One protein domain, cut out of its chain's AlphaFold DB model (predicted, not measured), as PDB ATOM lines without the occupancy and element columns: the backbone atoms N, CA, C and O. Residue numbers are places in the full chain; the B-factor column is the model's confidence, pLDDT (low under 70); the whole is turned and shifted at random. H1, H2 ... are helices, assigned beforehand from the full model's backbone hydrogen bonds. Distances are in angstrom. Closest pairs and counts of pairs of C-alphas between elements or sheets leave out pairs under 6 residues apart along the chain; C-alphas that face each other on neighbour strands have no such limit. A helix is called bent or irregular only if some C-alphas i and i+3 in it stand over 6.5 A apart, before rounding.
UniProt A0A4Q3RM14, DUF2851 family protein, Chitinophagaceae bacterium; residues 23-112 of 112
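AT A GLANCE: This is residues 23 to 112 of the 112 residues of the protein "DUF2851 family protein" of Chitinophagaceae bacterium (UniProt A0A4Q3RM14). A helical hairpin, H1 and H2, makes one end; from the end of H2, H4 runs off at nearly a right angle, with H3 packed across it and H5 near its far end. The 90 printed residues have five named helices, H1 to H5, all helix; the whole is only just loose, close to compact, with a radius of gyration of the C-alphas of 14.9 A and spans of 43 by 30 by 19 A.

HOW THE PARTS SIT: Start at H1, residues 23 to 44, one helix by its hydrogen bonds but bent: C-alphas 31 and 34 are 6.6 A apart. Its arm H1b, residues 34 to 44, touches H2, residues 47 to 59, as a hairpin, closest at the C-alphas of Tyr 38 and Ile 50, 4.6 A. H4, residues 81 to 95, touches H2 about perpendicular at 85 degrees, through residues 81 to 83 alone, closest at the C-alphas of Ala 82 and Leu 57, 4.8 A. In H3, residues 66 to 73, 2 of 4 O i to N i+4 and 5 of 5 O i to N i+3 pairs are within hydrogen-bond range.

IN THESE COORDINATES: Find C-alpha 23 at (-16.928, 0.904, 56.944), where H1 begins; H5, residues 104 to 110, ends at C-alpha 110, (-16.977, 10.181, 20.066). H4 measures 19.5 A.

THE WHOLE: The printed part has no cut and no long link; residue 112 is under 70 in pLDDT.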
ATOM      1  N   SER A  23     -16.770   1.459  58.297       91.06
ATOM      2  CA  SER A  23     -16.928   0.904  56.944       91.06
ATOM      3  C   SER A  23     -18.127  -0.048  56.832       91.06
ATOM      4  O   SER A  23     -18.885   0.024  55.868       91.06
ATOM      5  N   SER A  24     -18.372  -0.895  57.837       93.69
ATOM      6  CA  SER A  24     -19.551  -1.772  57.859       93.69
ATOM      7  C   SER A  24     -20.850  -0.969  57.939       93.69
ATOM      8  O   SER A  24     -21.814  -1.297  57.254       93.69
ATOM      9  N   ILE A  25     -20.865   0.110  58.731       95.88
ATOM     10  CA  ILE A  25     -22.016   1.015  58.829       95.88
ATOM     11  C   ILE A  25     -22.291   1.670  57.472       95.88
ATOM     12  O   ILE A  25     -23.420   1.606  56.993       95.88
ATOM     13  N   TYR A  26     -21.277   2.242  56.816       96.62
ATOM     14  CA  TYR A  26     -21.453   2.862  55.501       96.62
ATOM     15  C   TYR A  26     -21.922   1.860  54.442       96.62
ATOM     16  O   TYR A  26     -22.844   2.167  53.692       96.62
ATOM     17  N   ASN A  27     -21.384   0.638  54.438       94.50
ATOM     18  CA  ASN A  27     -21.837  -0.418  53.532       94.50
ATOM     19  C   ASN A  27     -23.323  -0.759  53.715       94.50
ATOM     20  O   ASN A  27     -24.033  -0.911  52.722       94.50
ATOM     21  N   LEU A  28     -23.806  -0.845  54.959       96.69
ATOM     22  CA  LEU A  28     -25.228  -1.065  55.242       96.69
ATOM     23  C   LEU A  28     -26.087   0.132  54.821       96.69
ATOM     24  O   LEU A  28     -27.181  -0.053  54.286       96.69
ATOM     25  N   LEU A  29     -25.603   1.359  55.033       98.06
ATOM     26  CA  LEU A  29     -26.322   2.557  54.607       98.06
ATOM     27  C   LEU A  29     -26.494   2.588  53.083       98.06
ATOM     28  O   LEU A  29     -27.614   2.750  52.607       98.06
ATOM     29  N   ILE A  30     -25.411   2.364  52.336       97.69
ATOM     30  CA  ILE A  30     -25.393   2.410  50.868       97.69
ATOM     31  C   ILE A  30     -26.207   1.264  50.258       97.69
ATOM     32  O   ILE A  30     -27.020   1.500  49.370       97.69
ATOM     33  N   ASN A  31     -26.008   0.028  50.724       95.50
ATOM     34  CA  ASN A  31     -26.575  -1.153  50.064       95.50
ATOM     35  C   ASN A  31     -27.951  -1.564  50.589       95.50
ATOM     36  O   ASN A  31     -28.669  -2.293  49.907       95.50
ATOM     37  N   CYS A  32     -28.332  -1.138  51.796       97.12
ATOM     38  CA  CYS A  32     -29.586  -1.569  52.415       97.12
ATOM     39  C   CYS A  32     -30.511  -0.394  52.718       97.12
ATOM     40  O   CYS A  32     -31.653  -0.388  52.262       97.12
ATOM     41  N   VAL A  33     -30.038   0.604  53.469       98.38
ATOM     42  CA  VAL A  33     -30.908   1.688  53.951       98.38
ATOM     43  C   VAL A  33     -31.353   2.592  52.809       98.38
ATOM     44  O   VAL A  33     -32.548   2.837  52.671       98.38
ATOM     45  N   VAL A  34     -30.424   3.055  51.973       98.44
ATOM     46  CA  VAL A  34     -30.729   3.943  50.844       98.44
ATOM     47  C   VAL A  34     -31.714   3.290  49.857       98.44
ATOM     48  O   VAL A  34     -32.751   3.906  49.596       98.44
ATOM     49  N   PRO A  35     -31.488   2.060  49.344       98.12
ATOM     50  CA  PRO A  35     -32.423   1.429  48.412       98.12
ATOM     51  C   PRO A  35     -33.799   1.188  49.029       98.12
ATOM     52  O   PRO A  35     -34.813   1.414  48.369       98.12
ATOM     53  N   LEU A  36     -33.847   0.771  50.299       98.50
ATOM     54  CA  LEU A  36     -35.105   0.547  51.004       98.50
ATOM     55  C   LEU A  36     -35.892   1.849  51.177       98.50
ATOM     56  O   LEU A  36     -37.093   1.877  50.920       98.50
ATOM     57  N   LEU A  37     -35.220   2.929  51.579       98.50
ATOM     58  CA  LEU A  37     -35.838   4.238  51.776       98.50
ATOM     59  C   LEU A  37     -36.365   4.818  50.458       98.50
ATOM     60  O   LEU A  37     -37.499   5.294  50.403       98.50
ATOM     61  N   TYR A  38     -35.581   4.705  49.383       98.62
ATOM     62  CA  TYR A  38     -35.992   5.123  48.046       98.62
ATOM     63  C   TYR A  38     -37.209   4.326  47.557       98.62
ATOM     64  O   TYR A  38     -38.198   4.904  47.100       98.62
ATOM     65  N   ALA A  39     -37.169   2.995  47.683       98.50
ATOM     66  CA  ALA A  39     -38.272   2.118  47.298       98.50
ATOM     67  C   ALA A  39     -39.543   2.412  48.106       98.50
ATOM     68  O   ALA A  39     -40.640   2.407  47.549       98.50
ATOM     69  N   TYR A  40     -39.401   2.719  49.396       98.69
ATOM     70  CA  TYR A  40     -40.515   3.114  50.248       98.69
ATOM     71  C   TYR A  40     -41.157   4.428  49.785       98.69
ATOM     72  O   TYR A  40     -42.381   4.487  49.664       98.69
ATOM     73  N   GLY A  41     -40.355   5.446  49.455       98.50
ATOM     74  CA  GLY A  41     -40.856   6.699  48.881       98.50
ATOM     75  C   GLY A  41     -41.618   6.476  47.578       98.50
ATOM     76  O   GLY A  41     -42.750   6.934  47.433       98.50
ATOM     77  N   LYS A  42     -41.068   5.655  46.672       98.50
ATOM     78  CA  LYS A  42     -41.755   5.255  45.432       98.50
ATOM     79  C   LYS A  42     -43.071   4.530  45.692       98.50
ATOM     80  O   LYS A  42     -44.064   4.835  45.044       98.50
ATOM     81  N   TYR A  43     -43.091   3.595  46.639       98.50
ATOM     82  CA  TYR A  43     -44.296   2.851  46.999       98.50
ATOM     83  C   TYR A  43     -45.391   3.751  47.588       98.50
ATOM     84  O   TYR A  43     -46.571   3.546  47.314       98.50
ATOM     85  N   LYS A  44     -45.011   4.751  48.389       98.00
ATOM     86  CA  LYS A  44     -45.945   5.713  48.988       98.00
ATOM     87  C   LYS A  44     -46.325   6.869  48.065       98.00
ATOM     88  O   LYS A  44     -47.291   7.557  48.376       98.00
ATOM     89  N   GLY A  45     -45.605   7.066  46.960       98.00
ATOM     90  CA  GLY A  45     -45.745   8.257  46.121       98.00
ATOM     91  C   GLY A  45     -45.319   9.535  46.849       98.00
ATOM     92  O   GLY A  45     -45.892  10.589  46.606       98.00
ATOM     93  N   ASP A  46     -44.364   9.422  47.775       98.06
ATOM     94  CA  ASP A  46     -43.879  10.524  48.606       98.06
ATOM     95  C   ASP A  46     -42.389  10.768  48.333       98.06
ATOM     96  O   ASP A  46     -41.514  10.011  48.778       98.06
ATOM     97  N   ASP A  47     -42.120  11.839  47.586       98.00
ATOM     98  CA  ASP A  47     -40.778  12.222  47.150       98.00
ATOM     99  C   ASP A  47     -39.872  12.642  48.318       98.00
ATOM    100  O   ASP A  47     -38.655  12.508  48.216       98.00
ATOM    101  N   HIS A  48     -40.423  13.000  49.485       98.38
ATOM    102  CA  HIS A  48     -39.626  13.321  50.675       98.38
ATOM    103  C   HIS A  48     -38.684  12.184  51.083       98.38
ATOM    104  O   HIS A  48     -37.551  12.408  51.511       98.38
ATOM    105  N   TYR A  49     -39.135  10.934  50.965       98.50
ATOM    106  CA  TYR A  49     -38.295   9.775  51.274       98.50
ATOM    107  C   TYR A  49     -37.263   9.499  50.180       98.50
ATOM    108  O   TYR A  49     -36.161   9.040  50.486       98.50
ATOM    109  N   ILE A  50     -37.593   9.805  48.925       98.44
ATOM    110  CA  ILE A  50     -36.654   9.709  47.804       98.44
ATOM    111  C   ILE A  50     -35.527  10.723  47.994       98.44
ATOM    112  O   ILE A  50     -34.359  10.333  47.990       98.44
ATOM    113  N   ASP A  51     -35.868  11.980  48.262       98.50
ATOM    114  CA  ASP A  51     -34.905  13.055  48.484       98.50
ATOM    115  C   ASP A  51     -34.010  12.755  49.686       98.50
ATOM    116  O   ASP A  51     -32.794  12.918  49.614       98.50
ATOM    117  N   LYS A  52     -34.571  12.204  50.770       98.31
ATOM    118  CA  LYS A  52     -33.777  11.733  51.914       98.31
ATOM    119  C   LYS A  52     -32.793  10.627  51.551       98.31
ATOM    120  O   LYS A  52     -31.680  10.624  52.071       98.31
ATOM    121  N   ALA A  53     -33.188   9.674  50.709       98.44
ATOM    122  CA  ALA A  53     -32.302   8.593  50.283       98.44
ATOM    123  C   ALA A  53     -31.138   9.127  49.432       98.44
ATOM    124  O   ALA A  53     -29.997   8.704  49.623       98.44
ATOM    125  N   LEU A  54     -31.414  10.081  48.540       98.31
ATOM    126  CA  LEU A  54     -30.399  10.726  47.706       98.31
ATOM    127  C   LEU A  54     -29.465  11.613  48.538       98.31
ATOM    128  O   LEU A  54     -28.251  11.435  48.474       98.31
ATOM    129  N   ALA A  55     -30.015  12.468  49.403       98.50
ATOM    130  CA  ALA A  55     -29.237  13.304  50.314       98.50
ATOM    131  C   ALA A  55     -28.340  12.466  51.241       98.50
ATOM    132  O   ALA A  55     -27.213  12.853  51.548       98.50
ATOM    133  N   LEU A  56     -28.803  11.283  51.661       98.44
ATOM    134  CA  LEU A  56     -27.988  10.357  52.442       98.44
ATOM    135  C   LEU A  56     -26.766   9.858  51.650       98.44
ATOM    136  O   LEU A  56     -25.678   9.781  52.216       98.44
ATOM    137  N   LEU A  57     -26.900   9.552  50.355       98.31
ATOM    138  CA  LEU A  57     -25.751   9.174  49.520       98.31
ATOM    139  C   LEU A  57     -24.760  10.325  49.310       98.31
ATOM    140  O   LEU A  57     -23.563  10.073  49.181       98.31
ATOM    141  N   GLU A  58     -25.232  11.568  49.270       98.31
ATOM    142  CA  GLU A  58     -24.379  12.745  49.063       98.31
ATOM    143  C   GLU A  58     -23.456  13.030  50.257       98.31
ATOM    144  O   GLU A  58     -22.351  13.536  50.066       98.31
ATOM    145  N   ILE A  59     -23.869  12.672  51.479       97.69
ATOM    146  CA  ILE A  59     -23.095  12.933  52.706       97.69
ATOM    147  C   ILE A  59     -22.196  11.768  53.143       97.69
ATOM    148  O   ILE A  59     -21.312  11.954  53.981       97.69
ATOM    149  N   ILE A  60     -22.421  10.554  52.629       97.88
ATOM    150  CA  ILE A  60     -21.592   9.386  52.958       97.88
ATOM    151  C   ILE A  60     -20.283   9.458  52.150       97.88
ATOM    152  O   ILE A  60     -20.326   9.796  50.965       97.88
ATOM    153  N   PRO A  61     -19.117   9.125  52.744       97.69
ATOM    154  CA  PRO A  61     -17.861   9.041  52.001       97.69
ATOM    155  C   PRO A  61     -17.943   8.075  50.802       97.69
ATOM    156  O   PRO A  61     -18.703   7.107  50.862       97.69
ATOM    157  N   PRO A  62     -17.151   8.288  49.736       97.19
ATOM    158  CA  PRO A  62     -17.098   7.371  48.600       97.19
ATOM    159  C   PRO A  62     -16.837   5.918  49.008       97.19
ATOM    160  O   PRO A  62     -16.034   5.650  49.902       97.19
ATOM    161  N   GLU A  63     -17.468   4.977  48.305       92.88
ATOM    162  CA  GLU A  63     -17.094   3.567  48.398       92.88
ATOM    163  C   GLU A  63     -15.699   3.348  47.791       92.88
ATOM    164  O   GLU A  63     -15.410   3.777  46.666       92.88
ATOM    165  N   GLU A  64     -14.846   2.633  48.525       90.56
ATOM    166  CA  GLU A  64     -13.572   2.143  48.002       90.56
ATOM    167  C   GLU A  64     -13.815   0.914  47.126       90.56
ATOM    168  O   GLU A  64     -14.171  -0.161  47.611       90.56
ATOM    169  N   ASN A  65     -13.625   1.082  45.819       95.25
ATOM    170  CA  ASN A  65     -13.916   0.066  44.820       95.25
ATOM    171  C   ASN A  65     -12.863   0.119  43.703       95.25
ATOM    172  O   ASN A  65     -12.385   1.186  43.321       95.25
ATOM    173  N   THR A  66     -12.510  -1.027  43.121       96.81
ATOM    174  CA  THR A  66     -11.540  -1.063  42.013       96.81
ATOM    175  C   THR A  66     -12.016  -0.257  40.806       96.81
ATOM    176  O   THR A  66     -11.203   0.348  40.112       96.81
ATOM    177  N   ILE A  67     -13.330  -0.170  40.588       97.62
ATOM    178  CA  ILE A  67     -13.904   0.647  39.520       97.62
ATOM    179  C   ILE A  67     -13.712   2.138  39.791       97.62
ATOM    180  O   ILE A  67     -13.338   2.867  38.877       97.62
ATOM    181  N   THR A  68     -13.924   2.610  41.021       97.00
ATOM    182  CA  THR A  68     -13.755   4.037  41.347       97.00
ATOM    183  C   THR A  68     -12.292   4.475  41.260       97.00
ATOM    184  O   THR A  68     -12.024   5.630  40.930       97.00
ATOM    185  N   ASN A  69     -11.343   3.550  41.442       97.00
ATOM    186  CA  ASN A  69      -9.918   3.805  41.214       97.00
ATOM    187  C   ASN A  69      -9.611   4.168  39.755       97.00
ATOM    188  O   ASN A  69      -8.890   5.134  39.528       97.00
ATOM    189  N   ILE A  70     -10.229   3.488  38.782       95.50
ATOM    190  CA  ILE A  70     -10.067   3.804  37.352       95.50
ATOM    191  C   ILE A  70     -10.488   5.253  37.076       95.50
ATOM    192  O   ILE A  70      -9.767   6.012  36.436       95.50
ATOM    193  N   TYR A  71     -11.647   5.671  37.594       95.75
ATOM    194  CA  TYR A  71     -12.116   7.049  37.415       95.75
ATOM    195  C   TYR A  71     -11.204   8.066  38.109       95.75
ATOM    196  O   TYR A  71     -10.939   9.128  37.545       95.75
ATOM    197  N   ARG A  72     -10.664   7.734  39.289       96.75
ATOM    198  CA  ARG A  72      -9.684   8.576  39.987       96.75
ATOM    199  C   ARG A  72      -8.419   8.787  39.150       96.75
ATOM    200  O   ARG A  72      -7.976   9.925  39.026       96.75
ATOM    201  N   GLU A  73      -7.881   7.730  38.552       96.50
ATOM    202  CA  GLU A  73      -6.701   7.789  37.672       96.50
ATOM    203  C   GLU A  73      -6.957   8.609  36.400       96.50
ATOM    204  O   GLU A  73      -6.071   9.318  35.929       96.50
ATOM    205  N   LEU A  74      -8.193   8.601  35.892       94.25
ATOM    206  CA  LEU A  74      -8.640   9.444  34.778       94.25
ATOM    207  C   LEU A  74      -8.893  10.916  35.170       94.25
ATOM    208  O   LEU A  74      -9.356  11.700  34.341       94.25
ATOM    209  N   GLY A  75      -8.620  11.308  36.420       96.06
ATOM    210  CA  GLY A  75      -8.815  12.674  36.916       96.06
ATOM    211  C   GLY A  75     -10.235  12.985  37.404       96.06
ATOM    212  O   GLY A  75     -10.566  14.152  37.607       96.06
ATOM    213  N   PHE A  76     -11.069  11.964  37.622       94.88
ATOM    214  CA  PHE A  76     -12.437  12.073  38.142       94.88
ATOM    215  C   PHE A  76     -12.591  11.334  39.487       94.88
ATOM    216  O   PHE A  76     -13.232  10.283  39.549       94.88
ATOM    217  N   PRO A  77     -12.012  11.846  40.592       96.88
ATOM    218  CA  PRO A  77     -12.188  11.242  41.911       96.88
ATOM    219  C   PRO A  77     -13.642  11.388  42.408       96.88
ATOM    220  O   PRO A  77     -14.188  12.494  42.332       96.88
ATOM    221  N   PRO A  78     -14.265  10.329  42.965       97.81
ATOM    222  CA  PRO A  78     -15.571  10.455  43.610       97.81
ATOM    223  C   PRO A  78     -15.458  11.269  44.905       97.81
ATOM    224  O   PRO A  78     -14.473  11.142  45.639       97.81
ATOM    225  N   LYS A  79     -16.471  12.084  45.207       98.06
ATOM    226  CA  LYS A  79     -16.532  12.926  46.415       98.06
ATOM    227  C   LYS A  79     -17.522  12.410  47.452       98.06
ATOM    228  O   LYS A  79     -17.365  12.709  48.631       98.06
ATOM    229  N   SER A  80     -18.497  11.614  47.026       98.50
ATOM    230  CA  SER A  80     -19.519  11.013  47.884       98.50
ATOM    231  C   SER A  80     -19.826   9.567  47.491       98.50
ATOM    232  O   SER A  80     -19.382   9.066  46.448       98.50
ATOM    233  N   ALA A  81     -20.632   8.889  48.310       98.19
ATOM    234  CA  ALA A  81     -21.201   7.601  47.953       98.19
ATOM    235  C   ALA A  81     -22.044   7.709  46.674       98.19
ATOM    236  O   ALA A  81     -21.943   6.821  45.829       98.19
ATOM    237  N   ALA A  82     -22.782   8.809  46.475       98.25
ATOM    238  CA  ALA A  82     -23.537   9.055  45.243       98.25
ATOM    239  C   ALA A  82     -22.642   8.973  43.993       98.25
ATOM    240  O   ALA A  82     -22.967   8.244  43.054       98.25
ATOM    241  N   ASP A  83     -21.475   9.626  44.016       98.12
ATOM    242  CA  ASP A  83     -20.520   9.592  42.902       98.12
ATOM    243  C   ASP A  83     -19.972   8.182  42.672       98.12
ATOM    244  O   ASP A  83     -19.974   7.684  41.545       98.12
ATOM    245  N   SER A  84     -19.520   7.517  43.743       97.94
ATOM    246  CA  SER A  84     -18.971   6.159  43.638       97.94
ATOM    247  C   SER A  84     -19.996   5.171  43.076       97.94
ATOM    248  O   SER A  84     -19.674   4.406  42.166       97.94
ATOM    249  N   GLN A  85     -21.255   5.244  43.522       98.06
ATOM    250  CA  GLN A  85     -22.337   4.413  43.001       98.06
ATOM    251  C   GLN A  85     -22.650   4.747  41.541       98.06
ATOM    252  O   GLN A  85     -22.779   3.832  40.725       98.06
ATOM    253  N   ALA A  86     -22.705   6.029  41.170       96.94
ATOM    254  CA  ALA A  86     -22.912   6.437  39.782       96.94
ATOM    255  C   ALA A  86     -21.811   5.887  38.861       96.94
ATOM    256  O   ALA A  86     -22.118   5.322  37.811       96.94
ATOM    257  N   MET A  87     -20.543   5.972  39.271       97.75
ATOM    258  CA  MET A  87     -19.397   5.432  38.528       97.75
ATOM    259  C   MET A  87     -19.465   3.910  38.372       97.75
ATOM    260  O   MET A  87     -19.235   3.388  37.277       97.75
ATOM    261  N   ILE A  88     -19.806   3.192  39.447       97.62
ATOM    262  CA  ILE A  88     -19.948   1.731  39.440       97.62
ATOM    263  C   ILE A  88     -21.061   1.312  38.471       97.62
ATOM    264  O   ILE A  88     -20.835   0.452  37.614       97.62
ATOM    265  N   GLN A  89     -22.240   1.940  38.548       97.19
ATOM    266  CA  GLN A  89     -23.367   1.605  37.674       97.19
ATOM    267  C   GLN A  89     -23.116   2.021  36.219       97.19
ATOM    268  O   GLN A  89     -23.409   1.251  35.304       97.19
ATOM    269  N   LEU A  90     -22.512   3.191  35.988       97.25
ATOM    270  CA  LEU A  90     -22.097   3.635  34.657       97.25
ATOM    271  C   LEU A  90     -21.130   2.629  34.027       97.25
ATOM    272  O   LEU A  90     -21.335   2.200  32.890       97.25
ATOM    273  N   ASN A  91     -20.108   2.205  34.773       97.44
ATOM    274  CA  ASN A  91     -19.161   1.213  34.284       97.44
ATOM    275  C   ASN A  91     -19.865  -0.109  33.959       97.44
ATOM    276  O   ASN A  91     -19.704  -0.630  32.858       97.44
ATOM    277  N   LYS A  92     -20.684  -0.623  34.881       97.69
ATOM    278  CA  LYS A  92     -21.382  -1.905  34.729       97.69
ATOM    279  C   LYS A  92     -22.323  -1.932  33.524       97.69
ATOM    280  O   LYS A  92     -22.332  -2.910  32.784       97.69
ATOM    281  N   PHE A  93     -23.124  -0.885  33.331       98.12
ATOM    282  CA  PHE A  93     -24.185  -0.883  32.322       98.12
ATOM    283  C   PHE A  93     -23.794  -0.248  30.988       98.12
ATOM    284  O   PHE A  93     -24.474  -0.507  29.993       98.12
ATOM    285  N   TYR A  94     -22.713   0.538  30.937       97.88
ATOM    286  CA  TYR A  94     -22.277   1.216  29.715       97.88
ATOM    287  C   TYR A  94     -20.839   0.896  29.324       97.88
ATOM    288  O   TYR A  94     -20.630   0.444  28.202       97.88
ATOM    289  N   CYS A  95     -19.856   1.103  30.205       96.81
ATOM    290  CA  CYS A  95     -18.445   0.972  29.824       96.81
ATOM    291  C   CYS A  95     -18.047  -0.489  29.558       96.81
ATOM    292  O   CYS A  95     -17.504  -0.782  28.498       96.81
ATOM    293  N   GLN A  96     -18.377  -1.412  30.469       97.25
ATOM    294  CA  GLN A  96     -18.098  -2.847  30.327       97.25
ATOM    295  C   GLN A  96     -18.735  -3.462  29.066       97.25
ATOM    296  O   GLN A  96     -18.023  -4.114  28.308       97.25
ATOM    297  N   PRO A  97     -20.032  -3.238  28.768       97.69
ATOM    298  CA  PRO A  97     -20.635  -3.716  27.521       97.69
ATOM    299  C   PRO A  97     -20.336  -2.825  26.300       97.69
ATOM    300  O   PRO A  97     -20.957  -3.021  25.258       97.69
ATOM    301  N   VAL A  98     -19.450  -1.828  26.414       96.50
ATOM    302  CA  VAL A  98     -19.032  -0.926  25.323       96.50
ATOM    303  C   VAL A  98     -20.213  -0.201  24.649       96.50
ATOM    304  O   VAL A  98     -20.273  -0.004  23.436       96.50
ATOM    305  N   ARG A  99     -21.189   0.260  25.437       97.06
ATOM    306  CA  ARG A  99     -22.373   0.995  24.948       97.06
ATOM    307  C   ARG A  99     -22.117   2.496  24.791       97.06
ATOM    308  O   ARG A  99     -22.987   3.310  25.100       97.06
ATOM    309  N   CYS A 100     -20.940   2.892  24.307       96.44
ATOM    310  CA  CYS A 100     -20.513   4.295  24.247       96.44
ATOM    311  C   CYS A 100     -21.475   5.192  23.451       96.44
ATOM    312  O   CYS A 100     -21.730   6.317  23.869       96.44
ATOM    313  N   LEU A 101     -22.075   4.678  22.370       95.69
ATOM    314  CA  LEU A 101     -23.065   5.402  21.554       95.69
ATOM    315  C   LEU A 101     -24.415   5.634  22.260       95.69
ATOM    316  O   LEU A 101     -25.208   6.449  21.802       95.69
ATOM    317  N   HIS A 102     -24.666   4.947  23.377       95.94
ATOM    318  CA  HIS A 102     -25.863   5.108  24.213       95.94
ATOM    319  C   HIS A 102     -25.553   5.803  25.549       95.94
ATOM    320  O   HIS A 102     -26.448   6.031  26.356       95.94
ATOM    321  N   CYS A 103     -24.285   6.126  25.808       96.44
ATOM    322  CA  CYS A 103     -23.837   6.809  27.014       96.44
ATOM    323  C   CYS A 103     -23.684   8.306  26.728       96.44
ATOM    324  O   CYS A 103     -22.973   8.676  25.798       96.44
ATOM    325  N   ALA A 104     -24.267   9.181  27.553       93.69
ATOM    326  CA  ALA A 104     -24.145  10.632  27.367       93.69
ATOM    327  C   ALA A 104     -22.677  11.112  27.339       93.69
ATOM    328  O   ALA A 104     -22.317  11.982  26.544       93.69
ATOM    329  N   ILE A 105     -21.815  10.506  28.165       94.00
ATOM    330  CA  ILE A 105     -20.372  10.786  28.190       94.00
ATOM    331  C   ILE A 105     -19.702  10.232  26.927       94.00
ATOM    332  O   ILE A 105     -18.990  10.961  26.240       94.00
ATOM    333  N   GLY A 106     -19.970   8.967  26.584       95.19
ATOM    334  CA  GLY A 106     -19.384   8.303  25.416       95.19
ATOM    335  C   GLY A 106     -19.719   9.012  24.103       95.19
ATOM    336  O   GLY A 106     -18.823   9.300  23.316       95.19
ATOM    337  N   VAL A 107     -20.982   9.399  23.904       96.25
ATOM    338  CA  VAL A 107     -21.430  10.175  22.737       96.25
ATOM    339  C   VAL A 107     -20.680  11.502  22.632       96.25
ATOM    340  O   VAL A 107     -20.308  11.907  21.534       96.25
ATOM    341  N   LYS A 108     -20.434  12.186  23.754       95.12
ATOM    342  CA  LYS A 108     -19.699  13.457  23.761       95.12
ATOM    343  C   LYS A 108     -18.217  13.279  23.419       95.12
ATOM    344  O   LYS A 108     -17.654  14.159  22.777       95.12
ATOM    345  N   ILE A 109     -17.606  12.165  23.825       93.19
ATOM    346  CA  ILE A 109     -16.216  11.828  23.486       93.19
ATOM    347  C   ILE A 109     -16.095  11.485  21.994       93.19
ATOM    348  O   ILE A 109     -15.207  12.005  21.336       93.19
ATOM    349  N   MET A 110     -17.010  10.672  21.456       91.62
ATOM    350  CA  MET A 110     -16.977  10.181  20.066       91.62
ATOM    351  C   MET A 110     -17.358  11.227  19.007       91.62
ATOM    352  O   MET A 110     -17.121  11.014  17.825       91.62
ATOM    353  N   LYS A 111     -18.018  12.322  19.405       85.75
ATOM    354  CA  LYS A 111     -18.377  13.441  18.513       85.75
ATOM    355  C   LYS A 111     -17.235  14.443  18.301       85.75
ATOM    356  O   LYS A 111     -17.452  15.459  17.642       85.75
ATOM    357  N   ARG A 112     -16.075  14.201  18.905       56.75
ATOM    358  CA  ARG A 112     -14.827  14.902  18.603       56.75
ATOM    359  C   ARG A 112     -14.046  14.112  17.571       56.75
ATOM    360  O   ARG A 112     -13.417  14.782  16.731       56.75
TER     361      ARG A 112